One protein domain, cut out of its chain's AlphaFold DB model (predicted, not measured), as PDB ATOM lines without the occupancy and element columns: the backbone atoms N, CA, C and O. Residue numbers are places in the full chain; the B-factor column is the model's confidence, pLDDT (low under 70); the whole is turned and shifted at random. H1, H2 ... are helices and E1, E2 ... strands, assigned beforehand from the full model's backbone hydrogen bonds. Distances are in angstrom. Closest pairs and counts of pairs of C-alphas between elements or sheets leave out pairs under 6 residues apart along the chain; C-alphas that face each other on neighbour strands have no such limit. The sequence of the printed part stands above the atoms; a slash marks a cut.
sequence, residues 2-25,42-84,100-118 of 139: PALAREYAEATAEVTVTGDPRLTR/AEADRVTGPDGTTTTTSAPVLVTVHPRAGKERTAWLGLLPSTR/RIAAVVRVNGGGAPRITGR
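This is residues 2 to 25, 42 to 84 and 100 to 118 of the 139 residues of an uncharacterized protein of Streptomyces sp. AgN23 (UniProt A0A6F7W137). A strongly twisted, curled sheet of four strands makes the body, its edge strands E1 and E4 turned towards each other like the walls of a trough. The short helices H1 and H2 sit near opposite ends of the longest axis, and the short strand E5 lies near E1. The printed part has 86 residues, with two named helices and five named strands in the order H1, E1, E2, E3, H2, E4, E5; the class is mixed, helices and strands. The sheet runs E1, E2, E3, E4 and is mixed. The whole is compact, with a radius of gyration of the C-alphas of 12.7 A and spans of 33 by 24 by 24 A.

H1, residues 2 to 6, is on the sheet at a height of 7.9 A; its Ala 5 and Ala 103 of E4, residues 103 to 108, are their closest C-alphas, 6.2 A apart. E1, residues 10 to 17, is antiparallel to E2, residues 42 to 48, with N 14 and O 46 within hydrogen-bond range at 2.8 A. E2 and E3, residues 54 to 66, form an antiparallel hairpin, with N 57 and O 45 in range at 2.9 A. E3 bends by 106 degrees at residue 57, and its residues 61 to 66 pair with E4, parallel, with N 64 and O 105 at 2.8 A. H2, residues 70 to 77, only grazes the sheet. E5, residues 114 to 117, pairs with no named strand and is apart from E4. In H1 and H2 every O i to N i+4 pair is within hydrogen-bond range.

H1 begins at C-alpha 2 (182.439, 171.008, 128.008) and is 6.3 A long. E1 measures 20.1 A, E2 16.3 A, E3 25.1 A, H2 10.5 A and E4 16.1 A. E5, 9.3 A, ends at C-alpha 117 (189.154, 147.450, 122.838).

The C-alphas of Arg 25 and Thr 53 are the two farthest apart, 35.7 A. Residues 26 to 41 and 85 to 99 are not printed; the C-alpha gaps are 19.9 A and 20.2 A. Of the links printed whole, none is long. Confidence is under 70 at residues 25, 110 to 111 and 117 to 118.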
ATOM      1  N   PRO A   2     183.171 170.246 126.981       76.38
ATOM      2  CA  PRO A   2     182.439 171.008 128.008       76.38
ATOM      3  C   PRO A   2     181.159 171.684 127.493       76.38
ATOM      4  O   PRO A   2     180.183 171.774 128.227       76.38
ATOM      5  N   ALA A   3     181.138 172.119 126.225       79.38
ATOM      6  CA  ALA A   3     179.943 172.677 125.579       79.38
ATOM      7  C   ALA A   3     178.767 171.679 125.578       79.38
ATOM      8  O   ALA A   3     177.726 171.967 126.156       79.38
ATOM      9  N   LEU A   4     178.988 170.453 125.084       78.19
ATOM     10  CA  LEU A   4     177.986 169.375 125.097       78.19
ATOM     11  C   LEU A   4     177.490 169.046 126.511       78.19
ATOM     12  O   LEU A   4     176.318 168.734 126.708       78.19
ATOM     13  N   ALA A   5     178.379 169.120 127.505       79.38
ATOM     14  CA  ALA A   5     178.009 168.917 128.898       79.38
ATOM     15  C   ALA A   5     177.075 170.025 129.404       79.38
ATOM     16  O   ALA A   5     176.062 169.723 130.026       79.38
ATOM     17  N   ARG A   6     177.374 171.296 129.103       81.06
ATOM     18  CA  ARG A   6     176.525 172.451 129.455       81.06
ATOM     19  C   ARG A   6     175.157 172.400 128.777       81.06
ATOM     20  O   ARG A   6     174.172 172.817 129.374       81.06
ATOM     21  N   GLU A   7     175.100 171.850 127.572       85.50
ATOM     22  CA  GLU A   7     173.868 171.652 126.804       85.50
ATOM     23  C   GLU A   7     173.071 170.419 127.245       85.50
ATOM     24  O   GLU A   7     171.980 170.173 126.739       85.50
ATOM     25  N   TYR A   8     173.582 169.636 128.203       84.69
ATOM     26  CA  TYR A   8     172.974 168.375 128.623       84.69
ATOM     27  C   TYR A   8     172.748 167.410 127.442       84.69
ATOM     28  O   TYR A   8     171.765 166.660 127.429       84.69
ATOM     29  N   ALA A   9     173.647 167.435 126.455       86.44
ATOM     30  CA  ALA A   9     173.487 166.730 125.192       86.44
ATOM     31  C   ALA A   9     173.632 165.209 125.352       86.44
ATOM     32  O   ALA A   9     174.418 164.707 126.167       86.44
ATOM     33  N   GLU A  10     172.886 164.456 124.544       89.56
ATOM     34  CA  GLU A  10     173.104 163.017 124.390       89.56
ATOM     35  C   GLU A  10     174.315 162.776 123.494       89.56
ATOM     36  O   GLU A  10     174.413 163.324 122.402       89.56
ATOM     37  N   ALA A  11     175.254 161.963 123.962       90.12
ATOM     38  CA  ALA A  11     176.479 161.678 123.243       90.12
ATOM     39  C   ALA A  11     176.924 160.238 123.485       90.12
ATOM     40  O   ALA A  11     176.602 159.603 124.490       90.12
ATOM     41  N   THR A  12     177.721 159.720 122.562       90.44
ATOM     42  CA  THR A  12     178.477 158.496 122.795       90.44
ATOM     43  C   THR A  12     179.913 158.848 123.130       90.44
ATOM     44  O   THR A  12     180.628 159.390 122.291       90.44
ATOM     45  N   ALA A  13     180.340 158.530 124.349       90.38
ATOM     46  CA  ALA A  13     181.713 158.725 124.790       90.38
ATOM     47  C   ALA A  13     182.480 157.400 124.728       90.38
ATOM     48  O   ALA A  13     182.068 156.407 125.328       90.38
ATOM     49  N   GLU A  14     183.596 157.379 124.010       91.88
ATOM     50  CA  GLU A  14     184.630 156.369 124.188       91.88
ATOM     51  C   GLU A  14     185.546 156.807 125.323       91.88
ATOM     52  O   GLU A  14     186.133 157.893 125.282       91.88
ATOM     53  N   VAL A  15     185.630 155.969 126.350       91.12
ATOM     54  CA  VAL A  15     186.342 156.269 127.586       91.12
ATOM     55  C   VAL A  15     187.249 155.112 127.979       91.12
ATOM     56  O   VAL A  15     186.923 153.951 127.744       91.12
ATOM     57  N   THR A  16     188.368 155.422 128.614       92.00
ATOM     58  CA  THR A  16     189.280 154.452 129.218       92.00
ATOM     59  C   THR A  16     189.117 154.525 130.731       92.00
ATOM     60  O   THR A  16     189.295 155.591 131.313       92.00
ATOM     61  N   VAL A  17     188.733 153.420 131.372       90.75
ATOM     62  CA  VAL A  17     188.568 153.352 132.833       90.75
ATOM     63  C   VAL A  17     189.925 153.581 133.498       90.75
ATOM     64  O   VAL A  17     190.882 152.885 133.171       90.75
ATOM     65  N   THR A  18     190.017 154.526 134.429       88.56
ATOM     66  CA  THR A  18     191.278 154.861 135.120       88.56
ATOM     67  C   THR A  18     191.278 154.499 136.600       88.56
ATOM     68  O   THR A  18     192.334 154.496 137.224       88.56
ATOM     69  N   GLY A  19     190.121 154.154 137.162       84.81
ATOM     70  CA  GLY A  19     189.997 153.711 138.547       84.81
ATOM     71  C   GLY A  19     188.877 152.696 138.733       84.81
ATOM     72  O   GLY A  19     188.077 152.455 137.825       84.81
ATOM     73  N   ASP A  20     188.815 152.107 139.921       84.12
ATOM     74  CA  ASP A  20     187.867 151.036 140.208       84.12
ATOM     75  C   ASP A  20     186.407 151.525 140.215       84.12
ATOM     76  O   ASP A  20     186.076 152.534 140.861       84.12
ATOM     77  N   PRO A  21     185.493 150.803 139.541       89.06
ATOM     78  CA  PRO A  21     184.072 151.081 139.630       89.06
ATOM     79  C   PRO A  21     183.570 150.870 141.058       89.06
ATOM     80  O   PRO A  21     183.709 149.803 141.653       89.06
ATOM     81  N   ARG A  22     182.907 151.888 141.599       88.25
ATOM     82  CA  ARG A  22     182.397 151.894 142.968       88.25
ATOM     83  C   ARG A  22     180.891 152.066 143.002       88.25
ATOM     84  O   ARG A  22     180.304 152.834 142.238       88.25
ATOM     85  N   LEU A  23     180.247 151.377 143.937       86.62
ATOM     86  CA  LEU A  23     178.830 151.578 144.198       86.62
ATOM     87  C   LEU A  23     178.638 152.827 145.062       86.62
ATOM     88  O   LEU A  23     179.218 152.965 146.138       86.62
ATOM     89  N   THR A  24     177.779 153.732 144.612       80.25
ATOM     90  CA  THR A  24     177.298 154.823 145.455       80.25
ATOM     91  C   THR A  24     176.339 154.276 146.497       80.25
ATOM     92  O   THR A  24     175.472 153.447 146.205       80.25
ATOM     93  N   ARG A  25     176.486 154.755 147.735       65.00
ATOM     94  CA  ARG A  25     175.544 154.410 148.796       65.00
ATOM     95  C   ARG A  25     174.149 154.922 148.409       65.00
ATOM     96  O   ARG A  25     174.050 156.089 148.011       65.00
ATOM     97  N   ALA A  42     187.137 157.760 134.560       91.62
ATOM     98  CA  ALA A  42     187.643 157.412 133.248       91.62
ATOM     99  C   ALA A  42     188.238 158.635 132.551       91.62
ATOM    100  O   ALA A  42     187.973 159.775 132.924       91.62
ATOM    101  N   GLU A  43     189.013 158.409 131.502       91.19
ATOM    102  CA  GLU A  43     189.417 159.446 130.559       91.19
ATOM    103  C   GLU A  43     188.637 159.277 129.261       91.19
ATOM    104  O   GLU A  43     188.609 158.194 128.685       91.19
ATOM    105  N   ALA A  44     187.973 160.336 128.804       90.62
ATOM    106  CA  ALA A  44     187.329 160.351 127.501       90.62
ATOM    107  C   ALA A  44     188.387 160.562 126.420       90.62
ATOM    108  O   ALA A  44     189.093 161.564 126.483       90.62
ATOM    109  N   ASP A  45     188.435 159.639 125.455       90.06
ATOM    110  CA  ASP A  45     189.293 159.645 124.260       90.06
ATOM    111  C   ASP A  45     188.566 160.285 123.065       90.06
ATOM    112  O   ASP A  45     189.122 161.053 122.277       90.06
ATOM    113  N   ARG A  46     187.282 159.948 122.904       88.56
ATOM    114  CA  ARG A  46     186.453 160.393 121.781       88.56
ATOM    115  C   ARG A  46     185.024 160.600 122.243       88.56
ATOM    116  O   ARG A  46     184.472 159.784 122.970       88.56
ATOM    117  N   VAL A  47     184.402 161.678 121.792       88.88
ATOM    118  CA  VAL A  47     182.998 161.979 122.063       88.88
ATOM    119  C   VAL A  47     182.291 162.237 120.747       88.88
ATOM    120  O   VAL A  47     182.667 163.141 120.008       88.88
ATOM    121  N   THR A  48     181.259 161.456 120.469       89.81
ATOM    122  CA  THR A  48     180.369 161.646 119.326       89.81
ATOM    123  C   THR A  48     179.073 162.266 119.828       89.81
ATOM    124  O   THR A  48     178.356 161.636 120.606       89.81
ATOM    125  N   GLY A  49     178.804 163.509 119.428       87.44
ATOM    126  CA  GLY A  49     177.554 164.207 119.719       87.44
ATOM    127  C   GLY A  49     176.356 163.616 118.961       87.44
ATOM    128  O   GLY A  49     176.532 162.713 118.135       87.44
ATOM    129  N   PRO A  50     175.141 164.124 119.217       82.69
ATOM    130  CA  PRO A  50     173.920 163.605 118.600       82.69
ATOM    131  C   PRO A  50     173.890 163.869 117.089       82.69
ATOM    132  O   PRO A  50     173.417 163.029 116.330       82.69
ATOM    133  N   ASP A  51     174.510 164.963 116.642       85.50
ATOM    134  CA  ASP A  51     174.658 165.331 115.227       85.50
ATOM    135  C   ASP A  51     175.706 164.477 114.484       85.50
ATOM    136  O   ASP A  51     176.115 164.804 113.373       85.50
ATOM    137  N   GLY A  52     176.238 163.423 115.117       85.88
ATOM    138  CA  GLY A  52     177.327 162.594 114.586       85.88
ATOM    139  C   GLY A  52     178.708 163.265 114.627       85.88
ATOM    140  O   GLY A  52     179.730 162.606 114.403       85.88
ATOM    141  N   THR A  53     178.762 164.553 114.979       87.06
ATOM    142  CA  THR A  53     180.012 165.305 115.128       87.06
ATOM    143  C   THR A  53     180.885 164.640 116.180       87.06
ATOM    144  O   THR A  53     180.470 164.422 117.319       87.06
ATOM    145  N   THR A  54     182.112 164.308 115.793       86.38
ATOM    146  CA  THR A  54     183.041 163.564 116.636       86.38
ATOM    147  C   THR A  54     184.204 164.448 117.055       86.38
ATOM    148  O   THR A  54     184.890 165.029 116.221       86.38
ATOM    149  N   THR A  55     184.446 164.527 118.360       86.12
ATOM    150  CA  THR A  55     185.536 165.289 118.965       86.12
ATOM    151  C   THR A  55     186.468 164.345 119.712       86.12
ATOM    152  O   THR A  55     186.050 163.673 120.655       86.12
ATOM    153  N   THR A  56     187.737 164.310 119.316       85.31
ATOM    154  CA  THR A  56     188.795 163.627 120.073       85.31
ATOM    155  C   THR A  56     189.247 164.529 121.219       85.31
ATOM    156  O   THR A  56     189.407 165.734 121.036       85.31
ATOM    157  N   THR A  57     189.418 163.973 122.411       83.44
ATOM    158  CA  THR A  57     189.851 164.708 123.606       83.44
ATOM    159  C   THR A  57     190.602 163.750 124.526       83.44
ATOM    160  O   THR A  57     190.439 162.551 124.397       83.44
ATOM    161  N   SER A  58     191.412 164.258 125.450       82.00
ATOM    162  CA  SER A  58     191.913 163.481 126.593       82.00
ATOM    163  C   SER A  58     191.480 164.231 127.837       82.00
ATOM    164  O   SER A  58     192.183 165.113 128.323       82.00
ATOM    165  N   ALA A  59     190.231 163.998 128.238       86.69
ATOM    166  CA  ALA A  59     189.609 164.725 129.334       86.69
ATOM    167  C   ALA A  59     189.144 163.748 130.420       86.69
ATOM    168  O   ALA A  59     188.410 162.810 130.101       86.69
ATOM    169  N   PRO A  60     189.509 163.962 131.693       89.81
ATOM    170  CA  PRO A  60     188.985 163.166 132.796       89.81
ATOM    171  C   PRO A  60     187.469 163.360 132.923       89.81
ATOM    172  O   PRO A  60     186.959 164.483 132.950       89.81
ATOM    173  N   VAL A  61     186.741 162.253 133.002       91.00
ATOM    174  CA  VAL A  61     185.283 162.196 133.096       91.00
ATOM    175  C   VAL A  61     184.848 161.256 134.212       91.00
ATOM    176  O   VAL A  61     185.505 160.265 134.525       91.00
ATOM    177  N   LEU A  62     183.690 161.549 134.796       91.19
ATOM    178  CA  LEU A  62     183.044 160.665 135.760       91.19
ATOM    179  C   LEU A  62     181.840 159.999 135.096       91.19
ATOM    180  O   LEU A  62     180.910 160.681 134.670       91.19
ATOM    181  N   VAL A  63     181.813 158.673 135.016       91.25
ATOM    182  CA  VAL A  63     180.658 157.951 134.470       91.25
ATOM    183  C   VAL A  63     179.761 157.524 135.626       91.25
ATOM    184  O   VAL A  63     180.207 156.854 136.552       91.25
ATOM    185  N   THR A  64     178.492 157.927 135.582       91.00
ATOM    186  CA  THR A  64     177.460 157.519 136.545       91.00
ATOM    187  C   THR A  64     176.436 156.646 135.838       91.00
ATOM    188  O   THR A  64     175.728 157.109 134.943       91.00
ATOM    189  N   VAL A  65     176.343 155.391 136.259       90.31
ATOM    190  CA  VAL A  65     175.449 154.384 135.693       90.31
ATOM    191  C   VAL A  65     174.318 154.091 136.669       90.31
ATOM    192  O   VAL A  65     174.546 153.791 137.844       90.31
ATOM    193  N   HIS A  66     173.090 154.127 136.163       88.88
ATOM    194  CA  HIS A  66     171.891 153.688 136.869       88.88
ATOM    195  C   HIS A  66     171.460 152.313 136.328       88.88
ATOM    196  O   HIS A  66     170.633 152.262 135.411       88.88
ATOM    197  N   PRO A  67     172.030 151.197 136.831       84.94
ATOM    198  CA  PRO A  67     171.698 149.869 136.330       84.94
ATOM    199  C   PRO A  67     170.246 149.514 136.664       84.94
ATOM    200  O   PRO A  67     169.766 149.778 137.769       84.94
ATOM    201  N   ARG A  68     169.553 148.877 135.718       83.31
ATOM    202  CA  ARG A  68     168.169 148.407 135.888       83.31
ATOM    203  C   ARG A  68     168.109 147.000 136.483       83.31
ATOM    204  O   ARG A  68     167.111 146.655 137.105       83.31
ATOM    205  N   ALA A  69     169.176 146.212 136.332       83.00
ATOM    206  CA  ALA A  69     169.255 144.832 136.811       83.00
ATOM    207  C   ALA A  69     170.533 144.544 137.617       83.00
ATOM    208  O   ALA A  69     171.579 145.164 137.417       83.00
ATOM    209  N   GLY A  70     170.475 143.540 138.502       82.88
ATOM    210  CA  GLY A  70     171.636 143.085 139.281       82.88
ATOM    211  C   GLY A  70     172.794 142.593 138.405       82.88
ATOM    212  O   GLY A  70     173.933 142.979 138.634       82.88
ATOM    213  N   LYS A  71     172.504 141.830 137.342       85.69
ATOM    214  CA  LYS A  71     173.520 141.341 136.391       85.69
ATOM    215  C   LYS A  71     174.258 142.478 135.677       85.69
ATOM    216  O   LYS A  71     175.468 142.407 135.498       85.69
ATOM    217  N   GLU A  72     173.533 143.528 135.292       86.31
ATOM    218  CA  GLU A  72     174.115 144.735 134.695       86.31
ATOM    219  C   GLU A  72     175.055 145.411 135.696       86.31
ATOM    220  O   GLU A  72     176.212 145.661 135.376       86.31
ATOM    221  N   ARG A  73     174.601 145.607 136.941       87.19
ATOM    222  CA  ARG A  73     175.426 146.155 138.027       87.19
ATOM    223  C   ARG A  73     176.728 145.369 138.213       87.19
ATOM    224  O   ARG A  73     177.784 145.987 138.264       87.19
ATOM    225  N   THR A  74     176.667 144.040 138.286       88.25
ATOM    226  CA  THR A  74     177.861 143.194 138.446       88.25
ATOM    227  C   THR A  74     178.810 143.323 137.258       88.25
ATOM    228  O   THR A  74     180.017 143.399 137.458       88.25
ATOM    229  N   ALA A  75     178.288 143.417 136.032       89.25
ATOM    230  CA  ALA A  75     179.115 143.612 134.843       89.25
ATOM    231  C   ALA A  75     179.860 144.959 134.861       89.25
ATOM    232  O   ALA A  75     181.021 145.015 134.474       89.25
ATOM    233  N   TRP A  76     179.219 146.028 135.345       89.94
ATOM    234  CA  TRP A  76     179.869 147.330 135.529       89.94
ATOM    235  C   TRP A  76     180.882 147.336 136.682       89.94
ATOM    236  O   TRP A  76     181.913 147.985 136.572       89.94
ATOM    237  N   LEU A  77     180.613 146.616 137.776       89.06
ATOM    238  CA  LEU A  77     181.536 146.508 138.914       89.06
ATOM    239  C   LEU A  77     182.754 145.620 138.629       89.06
ATOM    240  O   LEU A  77     183.780 145.784 139.273       89.06
ATOM    241  N   GLY A  78     182.648 144.695 137.674       87.75
ATOM    242  CA  GLY A  78     183.745 143.817 137.260       87.75
ATOM    243  C   GLY A  78     184.688 144.416 136.213       87.75
ATOM    244  O   GLY A  78     185.510 143.686 135.665       87.75
ATOM    245  N   LEU A  79     184.548 145.703 135.878       89.12
ATOM    246  CA  LEU A  79     185.447 146.372 134.938       89.12
ATOM    247  C   LEU A  79     186.820 146.586 135.569       89.12
ATOM    248  O   LEU A  79     186.923 147.029 136.709       89.12
ATOM    249  N   LEU A  80     187.866 146.320 134.792       87.44
ATOM    250  CA  LEU A  80     189.241 146.554 135.212       87.44
ATOM    251  C   LEU A  80     189.683 147.980 134.854       87.44
ATOM    252  O   LEU A  80     189.239 148.512 133.824       87.44
ATOM    253  N   PRO A  81     190.616 148.566 135.621       82.06
ATOM    254  CA  PRO A  81     191.401 149.700 135.153       82.06
ATOM    255  C   PRO A  81     192.004 149.410 133.766       82.06
ATOM    256  O   PRO A  81     192.282 148.263 133.416       82.06
ATOM    257  N   SER A  82     192.134 150.447 132.943       81.12
ATOM    258  CA  SER A  82     192.557 150.392 131.535       81.12
ATOM    259  C   SER A  82     191.560 149.738 130.563       81.12
ATOM    260  O   SER A  82     191.869 149.578 129.380       81.12
ATOM    261  N   THR A  83     190.348 149.377 131.001       87.38
ATOM    262  CA  THR A  83     189.304 148.889 130.082       87.38
ATOM    263  C   THR A  83     188.764 150.040 129.233       87.38
ATOM    264  O   THR A  83     188.297 151.043 129.772       87.38
ATOM    265  N   ARG A  84     188.767 149.892 127.901       88.69
ATOM    266  CA  ARG A  84     188.156 150.870 126.989       88.69
ATOM    267  C   ARG A  84     186.690 150.540 126.726       88.69
ATOM    268  O   ARG A  84     186.348 149.426 126.322       88.69
ATOM    269  N   ARG A 100     188.778 168.343 138.971       76.38
ATOM    270  CA  ARG A 100     189.593 167.812 137.867       76.38
ATOM    271  C   ARG A 100     188.735 167.183 136.772       76.38
ATOM    272  O   ARG A 100     189.227 167.020 135.667       76.38
ATOM    273  N   ILE A 101     187.494 166.802 137.073       83.94
ATOM    274  CA  ILE A 101     186.556 166.193 136.136       83.94
ATOM    275  C   ILE A 101     185.982 167.241 135.172       83.94
ATOM    276  O   ILE A 101     185.250 168.148 135.562       83.94
ATOM    277  N   ALA A 102     186.234 167.054 133.876       83.38
ATOM    278  CA  ALA A 102     185.759 167.941 132.816       83.38
ATOM    279  C   ALA A 102     184.252 167.798 132.531       83.38
ATOM    280  O   ALA A 102     183.625 168.735 132.035       83.38
ATOM    281  N   ALA A 103     183.670 166.623 132.806       87.12
ATOM    282  CA  ALA A 103     182.246 166.339 132.621       87.12
ATOM    283  C   ALA A 103     181.817 165.018 133.273       87.12
ATOM    284  O   ALA A 103     182.627 164.120 133.518       87.12
ATOM    285  N   VAL A 104     180.507 164.874 133.479       89.25
ATOM    286  CA  VAL A 104     179.890 163.632 133.952       89.25
ATOM    287  C   VAL A 104     179.080 162.994 132.821       89.25
ATOM    288  O   VAL A 104     178.244 163.652 132.204       89.25
ATOM    289  N   VAL A 105     179.293 161.704 132.562       90.50
ATOM    290  CA  VAL A 105     178.496 160.908 131.614       90.50
ATOM    291  C   VAL A 105     177.426 160.156 132.405       90.50
ATOM    292  O   VAL A 105     177.741 159.257 133.185       90.50
ATOM    293  N   ARG A 106     176.153 160.513 132.231       89.88
ATOM    294  CA  ARG A 106     175.022 159.816 132.861       89.88
ATOM    295  C   ARG A 106     174.470 158.735 131.937       89.88
ATOM    296  O   ARG A 106     173.961 159.041 130.862       89.88
ATOM    297  N   VAL A 107     174.517 157.487 132.394       88.25
ATOM    298  CA  VAL A 107     174.028 156.299 131.682       88.25
ATOM    299  C   VAL A 107     172.778 155.789 132.388       88.25
ATOM    300  O   VAL A 107     172.833 155.361 133.544       88.25
ATOM    301  N   ASN A 108     171.632 155.855 131.715       83.38
ATOM    302  CA  ASN A 108     170.341 155.471 132.285       83.38
ATOM    303  C   ASN A 108     169.879 154.126 131.730       83.38
ATOM    304  O   ASN A 108     169.092 154.084 130.789       83.38
ATOM    305  N   GLY A 109     170.341 153.025 132.324       71.31
ATOM    306  CA  GLY A 109     170.187 151.709 131.704       71.31
ATOM    307  C   GLY A 109     170.816 151.653 130.302       71.31
ATOM    308  O   GLY A 109     171.336 152.640 129.784       71.31
ATOM    309  N   GLY A 110     170.806 150.471 129.694       64.12
ATOM    310  CA  GLY A 110     171.428 150.254 128.380       64.12
ATOM    311  C   GLY A 110     172.130 148.908 128.244       64.12
ATOM    312  O   GLY A 110     172.577 148.565 127.149       64.12
ATOM    313  N   GLY A 111     172.184 148.124 129.324       67.56
ATOM    314  CA  GLY A 111     172.777 146.797 129.326       67.56
ATOM    315  C   GLY A 111     174.236 146.814 129.775       67.56
ATOM    316  O   GLY A 111     174.745 147.798 130.311       67.56
ATOM    317  N   ALA A 112     174.904 145.673 129.603       74.19
ATOM    318  CA  ALA A 112     176.296 145.504 130.003       74.19
ATOM    319  C   ALA A 112     177.222 146.532 129.309       74.19
ATOM    320  O   ALA A 112     176.935 146.943 128.177       74.19
ATOM    321  N   PRO A 113     178.332 146.933 129.958       82.06
ATOM    322  CA  PRO A 113     179.297 147.857 129.372       82.06
ATOM    323  C   PRO A 113     179.789 147.347 128.011       82.06
ATOM    324  O   PRO A 113     180.212 146.196 127.881       82.06
ATOM    325  N   ARG A 114     179.743 148.203 126.982       85.31
ATOM    326  CA  ARG A 114     180.263 147.859 125.652       85.31
ATOM    327  C   ARG A 114     181.765 148.099 125.614       85.31
ATOM    328  O   ARG A 114     182.203 149.239 125.490       85.31
ATOM    329  N   ILE A 115     182.534 147.025 125.706       86.38
ATOM    330  CA  ILE A 115     183.996 147.056 125.615       86.38
ATOM    331  C   ILE A 115     184.386 147.174 124.138       86.38
ATOM    332  O   ILE A 115     184.009 146.320 123.337       86.38
ATOM    333  N   THR A 116     185.101 148.238 123.763       83.25
ATOM    334  CA  THR A 116     185.490 148.501 122.360       83.25
ATOM    335  C   THR A 116     186.951 148.204 122.047       83.25
ATOM    336  O   THR A 116     187.332 148.216 120.880       83.25
ATOM    337  N   GLY A 117     187.769 147.871 123.046       66.81
ATOM    338  CA  GLY A 117     189.154 147.450 122.838       66.81
ATOM    339  C   GLY A 117     189.677 146.582 123.979       66.81
ATOM    340  O   GLY A 117     189.152 146.626 125.092       66.81
ATOM    341  N   ARG A 118     190.723 145.787 123.704       53.66
ATOM    342  CA  ARG A 118     191.536 145.144 124.754       53.66
ATOM    343  C   ARG A 118     192.139 146.222 125.673       53.66
ATOM    344  O   ARG A 118     192.356 147.329 125.179       53.66
TER     345      ARG A 118